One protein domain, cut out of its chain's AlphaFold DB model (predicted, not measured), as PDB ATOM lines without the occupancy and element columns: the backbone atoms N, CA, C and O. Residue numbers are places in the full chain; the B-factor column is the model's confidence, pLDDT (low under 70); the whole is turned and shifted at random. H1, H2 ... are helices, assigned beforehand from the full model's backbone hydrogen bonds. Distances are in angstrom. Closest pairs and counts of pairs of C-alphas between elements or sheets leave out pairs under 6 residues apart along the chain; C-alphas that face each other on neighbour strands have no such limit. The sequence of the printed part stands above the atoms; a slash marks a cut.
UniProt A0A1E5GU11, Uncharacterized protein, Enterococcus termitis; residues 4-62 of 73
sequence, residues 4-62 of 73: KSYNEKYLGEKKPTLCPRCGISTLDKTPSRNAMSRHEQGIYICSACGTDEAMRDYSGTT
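This is residues 4 to 62 of the 73 residues of an uncharacterized protein of Enterococcus termitis (UniProt A0A1E5GU11). This domain has little regular structure: a core of loops, residues 11 to 46, with the helix H2 making one end of the longest axis and the short helix H1 near the other end. The printed part has 59 residues with two named helices, H1 then H2, and no named strand; the class is all helix, with 20 residues in named elements. It is compact, with a radius of gyration of the C-alphas of 11.2 A, and spans 36 by 18 by 18 A, only just elongated.

Find C-alpha 47 at (98.952, 136.222, 140.215); from there H2, residues 47 to 59, runs 18.4 A to C-alpha 59 at (82.435, 129.201, 144.467). Go back to C-alpha 4 at (104.021, 136.097, 157.448), where H1, residues 4 to 10, begins; it measures 10.1 A.

H2 and H1 are apart, with no C-alpha of the one within 8 A of the other. In both, every O i to N i+4 pair is within hydrogen-bond range. Between them, look for two short antiparallel pairings: residues 17 to 18 with 26 to 27, and 35 to 36 with 44 to 45.

The C-alphas farthest apart, of Lys 14 and Gly 60, are 36.7 A apart. The link from H1 to H2, 36 residues, is long. The printed part has no cut, and no printed residue is under 70 in pLDDT.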
ATOM      1  N   LYS A   4     103.677 134.685 157.246       94.56
ATOM      2  CA  LYS A   4     104.021 136.097 157.448       94.56
ATOM      3  C   LYS A   4     105.527 136.274 157.553       94.56
ATOM      4  O   LYS A   4     106.110 137.026 156.773       94.56
ATOM      5  N   SER A   5     106.155 135.491 158.423       94.19
ATOM      6  CA  SER A   5     107.609 135.450 158.589       94.19
ATOM      7  C   SER A   5     108.335 135.161 157.268       94.19
ATOM      8  O   SER A   5     109.382 135.745 156.987       94.19
ATOM      9  N   TYR A   6     107.783 134.284 156.421       94.12
ATOM     10  CA  TYR A   6     108.331 134.018 155.091       94.12
ATOM     11  C   TYR A   6     108.220 135.237 154.161       94.12
ATOM     12  O   TYR A   6     109.203 135.607 153.516       94.12
ATOM     13  N   ASN A   7     107.043 135.867 154.081       94.31
ATOM     14  CA  ASN A   7     106.822 137.020 153.203       94.31
ATOM     15  C   ASN A   7     107.716 138.199 153.611       94.31
ATOM     16  O   ASN A   7     108.416 138.746 152.768       94.31
ATOM     17  N   GLU A   8     107.779 138.526 154.903       93.38
ATOM     18  CA  GLU A   8     108.630 139.603 155.432       93.38
ATOM     19  C   GLU A   8     110.117 139.365 155.157       93.38
ATOM     20  O   GLU A   8     110.856 140.302 154.861       93.38
ATOM     21  N   LYS A   9     110.560 138.106 155.237       92.12
ATOM     22  CA  LYS A   9     111.964 137.755 155.028       92.12
ATOM     23  C   LYS A   9     112.370 137.801 153.560       92.12
ATOM     24  O   LYS A   9     113.458 138.281 153.257       92.12
ATOM     25  N   TYR A  10     111.545 137.254 152.668       92.06
ATOM     26  CA  TYR A  10     111.967 136.961 151.297       92.06
ATOM     27  C   TYR A  10     111.350 137.874 150.234       92.06
ATOM     28  O   TYR A  10     111.837 137.910 149.100       92.06
ATOM     29  N   LEU A  11     110.284 138.613 150.537       91.94
ATOM     30  CA  LEU A  11     109.694 139.531 149.569       91.94
ATOM     31  C   LEU A  11     110.648 140.703 149.292       91.94
ATOM     32  O   LEU A  11     111.184 141.323 150.205       91.94
ATOM     33  N   GLY A  12     110.874 141.003 148.012       88.44
ATOM     34  CA  GLY A  12     111.807 142.055 147.594       88.44
ATOM     35  C   GLY A  12     113.283 141.667 147.593       88.44
ATOM     36  O   GLY A  12     114.130 142.481 147.219       88.44
ATOM     37  N   GLU A  13     113.614 140.420 147.930       87.06
ATOM     38  CA  GLU A  13     114.984 139.940 147.818       87.06
ATOM     39  C   GLU A  13     115.482 139.872 146.359       87.06
ATOM     40  O   GLU A  13     114.734 139.735 145.390       87.06
ATOM     41  N   LYS A  14     116.810 139.946 146.179       79.38
ATOM     42  CA  LYS A  14     117.423 139.830 144.844       79.38
ATOM     43  C   LYS A  14     117.303 138.421 144.260       79.38
ATOM     44  O   LYS A  14     117.303 138.303 143.029       79.38
ATOM     45  N   LYS A  15     117.235 137.399 145.118       85.06
ATOM     46  CA  LYS A  15     117.055 135.997 144.729       85.06
ATOM     47  C   LYS A  15     115.591 135.723 144.356       85.06
ATOM     48  O   LYS A  15     114.714 136.435 144.837       85.06
ATOM     49  N   PRO A  16     115.314 134.716 143.511       86.00
ATOM     50  CA  PRO A  16     113.944 134.308 143.237       86.00
ATOM     51  C   PRO A  16     113.244 133.881 144.532       86.00
ATOM     52  O   PRO A  16     113.708 132.967 145.214       86.00
ATOM     53  N   THR A  17     112.132 134.534 144.851       93.81
ATOM     54  CA  THR A  17     111.280 134.178 145.990       93.81
ATOM     55  C   THR A  17     110.087 133.405 145.469       93.81
ATOM     56  O   THR A  17     109.356 133.902 144.616       93.81
ATOM     57  N   LEU A  18     109.889 132.182 145.951       96.00
ATOM     58  CA  LEU A  18     108.735 131.374 145.566       96.00
ATOM     59  C   LEU A  18     107.475 131.880 146.269       96.00
ATOM     60  O   LEU A  18     107.529 132.342 147.410       96.00
ATOM     61  N   CYS A  19     106.341 131.769 145.587       97.19
ATOM     62  CA  CYS A  19     105.027 132.042 146.146       97.19
ATOM     63  C   CYS A  19     104.801 131.151 147.378       97.19
ATOM     64  O   CYS A  19     104.883 129.928 147.241       97.19
ATOM     65  N   PRO A  20     104.469 131.716 148.553       96.62
ATOM     66  CA  PRO A  20     104.296 130.924 149.773       96.62
ATOM     67  C   PRO A  20     103.133 129.927 149.675       96.62
ATOM     68  O   PRO A  20     103.161 128.873 150.307       96.62
ATOM     69  N   ARG A  21     102.116 130.244 148.862       97.00
ATOM     70  CA  ARG A  21     100.916 129.417 148.710       97.00
ATOM     71  C   ARG A  21     101.172 128.161 147.887       97.00
ATOM     72  O   ARG A  21     100.889 127.067 148.358       97.00
ATOM     73  N   CYS A  22     101.703 128.307 146.672       97.12
ATOM     74  CA  CYS A  22     101.889 127.174 145.759       97.12
ATOM     75  C   CYS A  22     103.314 126.620 145.715       97.12
ATOM     76  O   CYS A  22     103.496 125.515 145.223       97.12
ATOM     77  N   GLY A  23     104.328 127.378 146.137       95.56
ATOM     78  CA  GLY A  23     105.735 126.984 146.020       95.56
ATOM     79  C   GLY A  23     106.259 126.829 144.584       95.56
ATOM     80  O   GLY A  23     107.396 126.410 144.408       95.56
ATOM     81  N   ILE A  24     105.462 127.155 143.558       95.06
ATOM     82  CA  ILE A  24     105.801 126.926 142.141       95.06
ATOM     83  C   ILE A  24     106.235 128.227 141.462       95.06
ATOM     84  O   ILE A  24     107.318 128.314 140.891       95.06
ATOM     85  N   SER A  25     105.377 129.249 141.486       96.25
ATOM     86  CA  SER A  25     105.651 130.512 140.798       96.25
ATOM     87  C   SER A  25     106.581 131.395 141.616       96.25
ATOM     88  O   SER A  25     106.440 131.482 142.835       96.25
ATOM     89  N   THR A  26     107.465 132.129 140.950       95.38
ATOM     90  CA  THR A  26     108.242 133.196 141.586       95.38
ATOM     91  C   THR A  26     107.405 134.460 141.759       95.38
ATOM     92  O   THR A  26     106.587 134.788 140.899       95.38
ATOM     93  N   LEU A  27     107.644 135.186 142.844       96.06
ATOM     94  CA  LEU A  27     107.132 136.532 143.067       96.06
ATOM     95  C   LEU A  27     108.033 137.569 142.386       96.06
ATOM     96  O   LEU A  27     109.252 137.393 142.295       96.06
ATOM     97  N   ASP A  28     107.433 138.667 141.933       94.69
ATOM     98  CA  ASP A  28     108.159 139.872 141.540       94.69
ATOM     99  C   ASP A  28     108.815 140.500 142.781       94.69
ATOM    100  O   ASP A  28     108.302 140.413 143.901       94.69
ATOM    101  N   LYS A  29     109.962 141.148 142.579       91.62
ATOM    102  CA  LYS A  29     110.700 141.838 143.642       91.62
ATOM    103  C   LYS A  29     109.946 143.061 144.152       91.62
ATOM    104  O   LYS A  29     110.101 143.443 145.302       91.62
ATOM    105  N   THR A  30     109.139 143.687 143.308       92.06
ATOM    106  CA  THR A  30     108.288 144.805 143.690       92.06
ATOM    107  C   THR A  30     106.961 144.248 144.215       92.06
ATOM    108  O   THR A  30     106.174 143.731 143.418       92.06
ATOM    109  N   PRO A  31     106.658 144.380 145.524       90.69
ATOM    110  CA  PRO A  31     105.462 143.798 146.139       90.69
ATOM    111  C   PRO A  31     104.161 144.139 145.412       90.69
ATOM    112  O   PRO A  31     103.346 143.262 145.157       90.69
ATOM    113  N   SER A  32     103.999 145.396 144.989       92.38
ATOM    114  CA  SER A  32     102.795 145.886 144.307       92.38
ATOM    115  C   SER A  32     102.543 145.275 142.923       92.38
ATOM    116  O   SER A  32     101.479 145.502 142.354       92.38
ATOM    117  N   ARG A  33     103.497 144.515 142.370       94.50
ATOM    118  CA  ARG A  33     103.333 143.769 141.110       94.50
ATOM    119  C   ARG A  33     102.864 142.330 141.331       94.50
ATOM    120  O   ARG A  33     102.535 141.649 140.363       94.50
ATOM    121  N   ASN A  34     102.829 141.878 142.582       96.69
ATOM    122  CA  ASN A  34     102.268 140.593 142.984       96.69
ATOM    123  C   ASN A  34     100.797 140.751 143.387       96.69
ATOM    124  O   ASN A  34     100.326 141.855 143.664       96.69
ATOM    125  N   ALA A  35     100.076 139.634 143.465       98.00
ATOM    126  CA  ALA A  35      98.744 139.634 144.049       98.00
ATOM    127  C   ALA A  35      98.854 139.692 145.578       98.00
ATOM    128  O   ALA A  35      99.707 139.032 146.166       98.00
ATOM    129  N   MET A  36      97.988 140.463 146.226       97.69
ATOM    130  CA  MET A  36      97.811 140.396 147.676       97.69
ATOM    131  C   MET A  36      96.766 139.324 147.979       97.69
ATOM    132  O   MET A  36      95.745 139.274 147.289       97.69
ATOM    133  N   SER A  37      97.025 138.467 148.967       97.56
ATOM    134  CA  SER A  37      96.043 137.465 149.386       97.56
ATOM    135  C   SER A  37      94.779 138.148 149.905       97.56
ATOM    136  O   SER A  37      94.835 139.184 150.570       97.56
ATOM    137  N   ARG A  38      93.628 137.560 149.584       96.44
ATOM    138  CA  ARG A  38      92.308 137.999 150.053       96.44
ATOM    139  C   ARG A  38      91.997 137.536 151.470       96.44
ATOM    140  O   ARG A  38      91.149 138.132 152.128       96.44
ATOM    141  N   HIS A  39      92.659 136.472 151.913       95.44
ATOM    142  CA  HIS A  39      92.416 135.833 153.204       95.44
ATOM    143  C   HIS A  39      93.507 136.161 154.219       95.44
ATOM    144  O   HIS A  39      93.207 136.321 155.396       95.44
ATOM    145  N   GLU A  40      94.745 136.353 153.753       95.75
ATOM    146  CA  GLU A  40      95.892 136.626 154.615       95.75
ATOM    147  C   GLU A  40      96.378 138.069 154.453       95.75
ATOM    148  O   GLU A  40      96.999 138.451 153.454       95.75
ATOM    149  N   GLN A  41      96.086 138.899 155.455       93.88
ATOM    150  CA  GLN A  41      96.349 140.333 155.396       93.88
ATOM    151  C   GLN A  41      97.848 140.638 155.258       93.88
ATOM    152  O   GLN A  41      98.672 140.204 156.061       93.88
ATOM    153  N   GLY A  42      98.194 141.452 154.257       93.50
ATOM    154  CA  GLY A  42      99.571 141.898 154.028       93.50
ATOM    155  C   GLY A  42     100.486 140.840 153.407       93.50
ATOM    156  O   GLY A  42     101.685 141.081 153.287       93.50
ATOM    157  N   ILE A  43      99.944 139.692 152.991       96.69
ATOM    158  CA  ILE A  43     100.711 138.626 152.349       96.69
ATOM    159  C   ILE A  43     100.622 138.747 150.832       96.69
ATOM    160  O   ILE A  43      99.533 138.825 150.263       96.69
ATOM    161  N   TYR A  44     101.775 138.703 150.162       97.75
ATOM    162  CA  TYR A  44     101.852 138.675 148.704       97.75
ATOM    163  C   TYR A  44     102.031 137.249 148.168       97.75
ATOM    164  O   TYR A  44     102.859 136.471 148.654       97.75
ATOM    165  N   ILE A  45     101.264 136.929 147.128       98.00
ATOM    166  CA  ILE A  45     101.210 135.653 146.409       98.00
ATOM    167  C   ILE A  45     101.323 135.893 144.895       98.00
ATOM    168  O   ILE A  45     101.202 137.016 144.404       98.00
ATOM    169  N   CYS A  46     101.579 134.839 144.119       97.88
ATOM    170  CA  CYS A  46     101.644 134.982 142.666       97.88
ATOM    171  C   CYS A  46     100.254 135.258 142.072       97.88
ATOM    172  O   CYS A  46      99.231 134.871 142.641       97.88
ATOM    173  N   SER A  47     100.211 135.867 140.884       97.62
ATOM    174  CA  SER A  47      98.952 136.222 140.215       97.62
ATOM    175  C   SER A  47      98.038 135.017 139.981       97.62
ATOM    176  O   SER A  47      96.830 135.136 140.149       97.62
ATOM    177  N   ALA A  48      98.595 133.842 139.666       98.00
ATOM    178  CA  ALA A  48      97.812 132.616 139.497       98.00
ATOM    179  C   ALA A  48      97.099 132.200 140.797       98.00
ATOM    180  O   ALA A  48      95.914 131.882 140.777       98.00
ATOM    181  N   CYS A  49      97.799 132.265 141.934       98.19
ATOM    182  CA  CYS A  49      97.202 132.015 143.242       98.19
ATOM    183  C   CYS A  49      96.175 133.085 143.627       98.19
ATOM    184  O   CYS A  49      95.164 132.735 144.222       98.19
ATOM    185  N   GLY A  50      96.400 134.355 143.277       98.00
ATOM    186  CA  GLY A  50      95.418 135.421 143.501       98.00
ATOM    187  C   GLY A  50      94.129 135.223 142.695       98.00
ATOM    188  O   GLY A  50      93.033 135.405 143.222       98.00
ATOM    189  N   THR A  51      94.238 134.782 141.437       98.19
ATOM    190  CA  THR A  51      93.072 134.400 140.624       98.19
ATOM    191  C   THR A  51      92.358 133.186 141.210       98.19
ATOM    192  O   THR A  51      91.134 133.178 141.279       98.19
ATOM    193  N   ASP A  52      93.094 132.168 141.661       97.81
ATOM    194  CA  ASP A  52      92.496 130.989 142.292       97.81
ATOM    195  C   ASP A  52      91.742 131.347 143.589       97.81
ATOM    196  O   ASP A  52      90.629 130.865 143.770       97.81
ATOM    197  N   GLU A  53      92.271 132.238 144.441       97.88
ATOM    198  CA  GLU A  53      91.512 132.763 145.594       97.88
ATOM    199  C   GLU A  53      90.212 133.437 145.141       97.88
ATOM    200  O   GLU A  53      89.145 133.124 145.657       97.88
ATOM    201  N   ALA A  54      90.270 134.292 144.115       97.44
ATOM    202  CA  ALA A  54      89.083 134.965 143.596       97.44
ATOM    203  C   ALA A  54      88.008 133.996 143.074       97.44
ATOM    204  O   ALA A  54      86.817 134.211 143.297       97.44
ATOM    205  N   MET A  55      88.424 132.931 142.388       98.00
ATOM    206  CA  MET A  55      87.507 131.909 141.882       98.00
ATOM    207  C   MET A  55      86.919 131.062 143.012       98.00
ATOM    208  O   MET A  55      85.737 130.730 142.969       98.00
ATOM    209  N   ARG A  56      87.721 130.747 144.035       96.81
ATOM    210  CA  ARG A  56      87.282 130.006 145.223       96.81
ATOM    211  C   ARG A  56      86.311 130.795 146.084       96.81
ATOM    212  O   ARG A  56      85.362 130.206 146.590       96.81
ATOM    213  N   ASP A  57      86.523 132.099 146.223       96.50
ATOM    214  CA  ASP A  57      85.568 132.999 146.874       96.50
ATOM    215  C   ASP A  57      84.219 132.946 146.172       96.50
ATOM    216  O   ASP A  57      83.182 132.775 146.810       96.50
ATOM    217  N   TYR A  58      84.245 133.051 144.841       96.69
ATOM    218  CA  TYR A  58      83.041 132.992 144.027       96.69
ATOM    219  C   TYR A  58      82.301 131.652 144.180       96.69
ATOM    220  O   TYR A  58      81.074 131.639 144.247       96.69
ATOM    221  N   SER A  59      83.025 130.532 144.275       97.00
ATOM    222  CA  SER A  59      82.435 129.201 144.467       97.00
ATOM    223  C   SER A  59      82.150 128.830 145.927       97.00
ATOM    224  O   SER A  59      81.607 127.754 146.173       97.00
ATOM    225  N   GLY A  60      82.521 129.668 146.900       95.19
ATOM    226  CA  GLY A  60      82.384 129.370 148.330       95.19
ATOM    227  C   GLY A  60      83.324 128.270 148.846       95.19
ATOM    228  O   GLY A  60      83.038 127.649 149.866       95.19
ATOM    229  N   THR A  61      84.436 128.001 148.154       93.56
ATOM    230  CA  THR A  61      85.390 126.922 148.480       93.56
ATOM    231  C   THR A  61      86.797 127.464 148.734       93.56
ATOM    232  O   THR A  61      87.750 127.125 148.017       93.56
ATOM    233  N   THR A  62      86.925 128.338 149.732       92.81
ATOM    234  CA  THR A  62      88.201 128.951 150.129       92.81
ATOM    235  C   THR A  62      89.218 127.898 150.579       92.81
ATOM    236  O   THR A  62      88.869 126.804 151.024       92.81
TER     237      THR A  62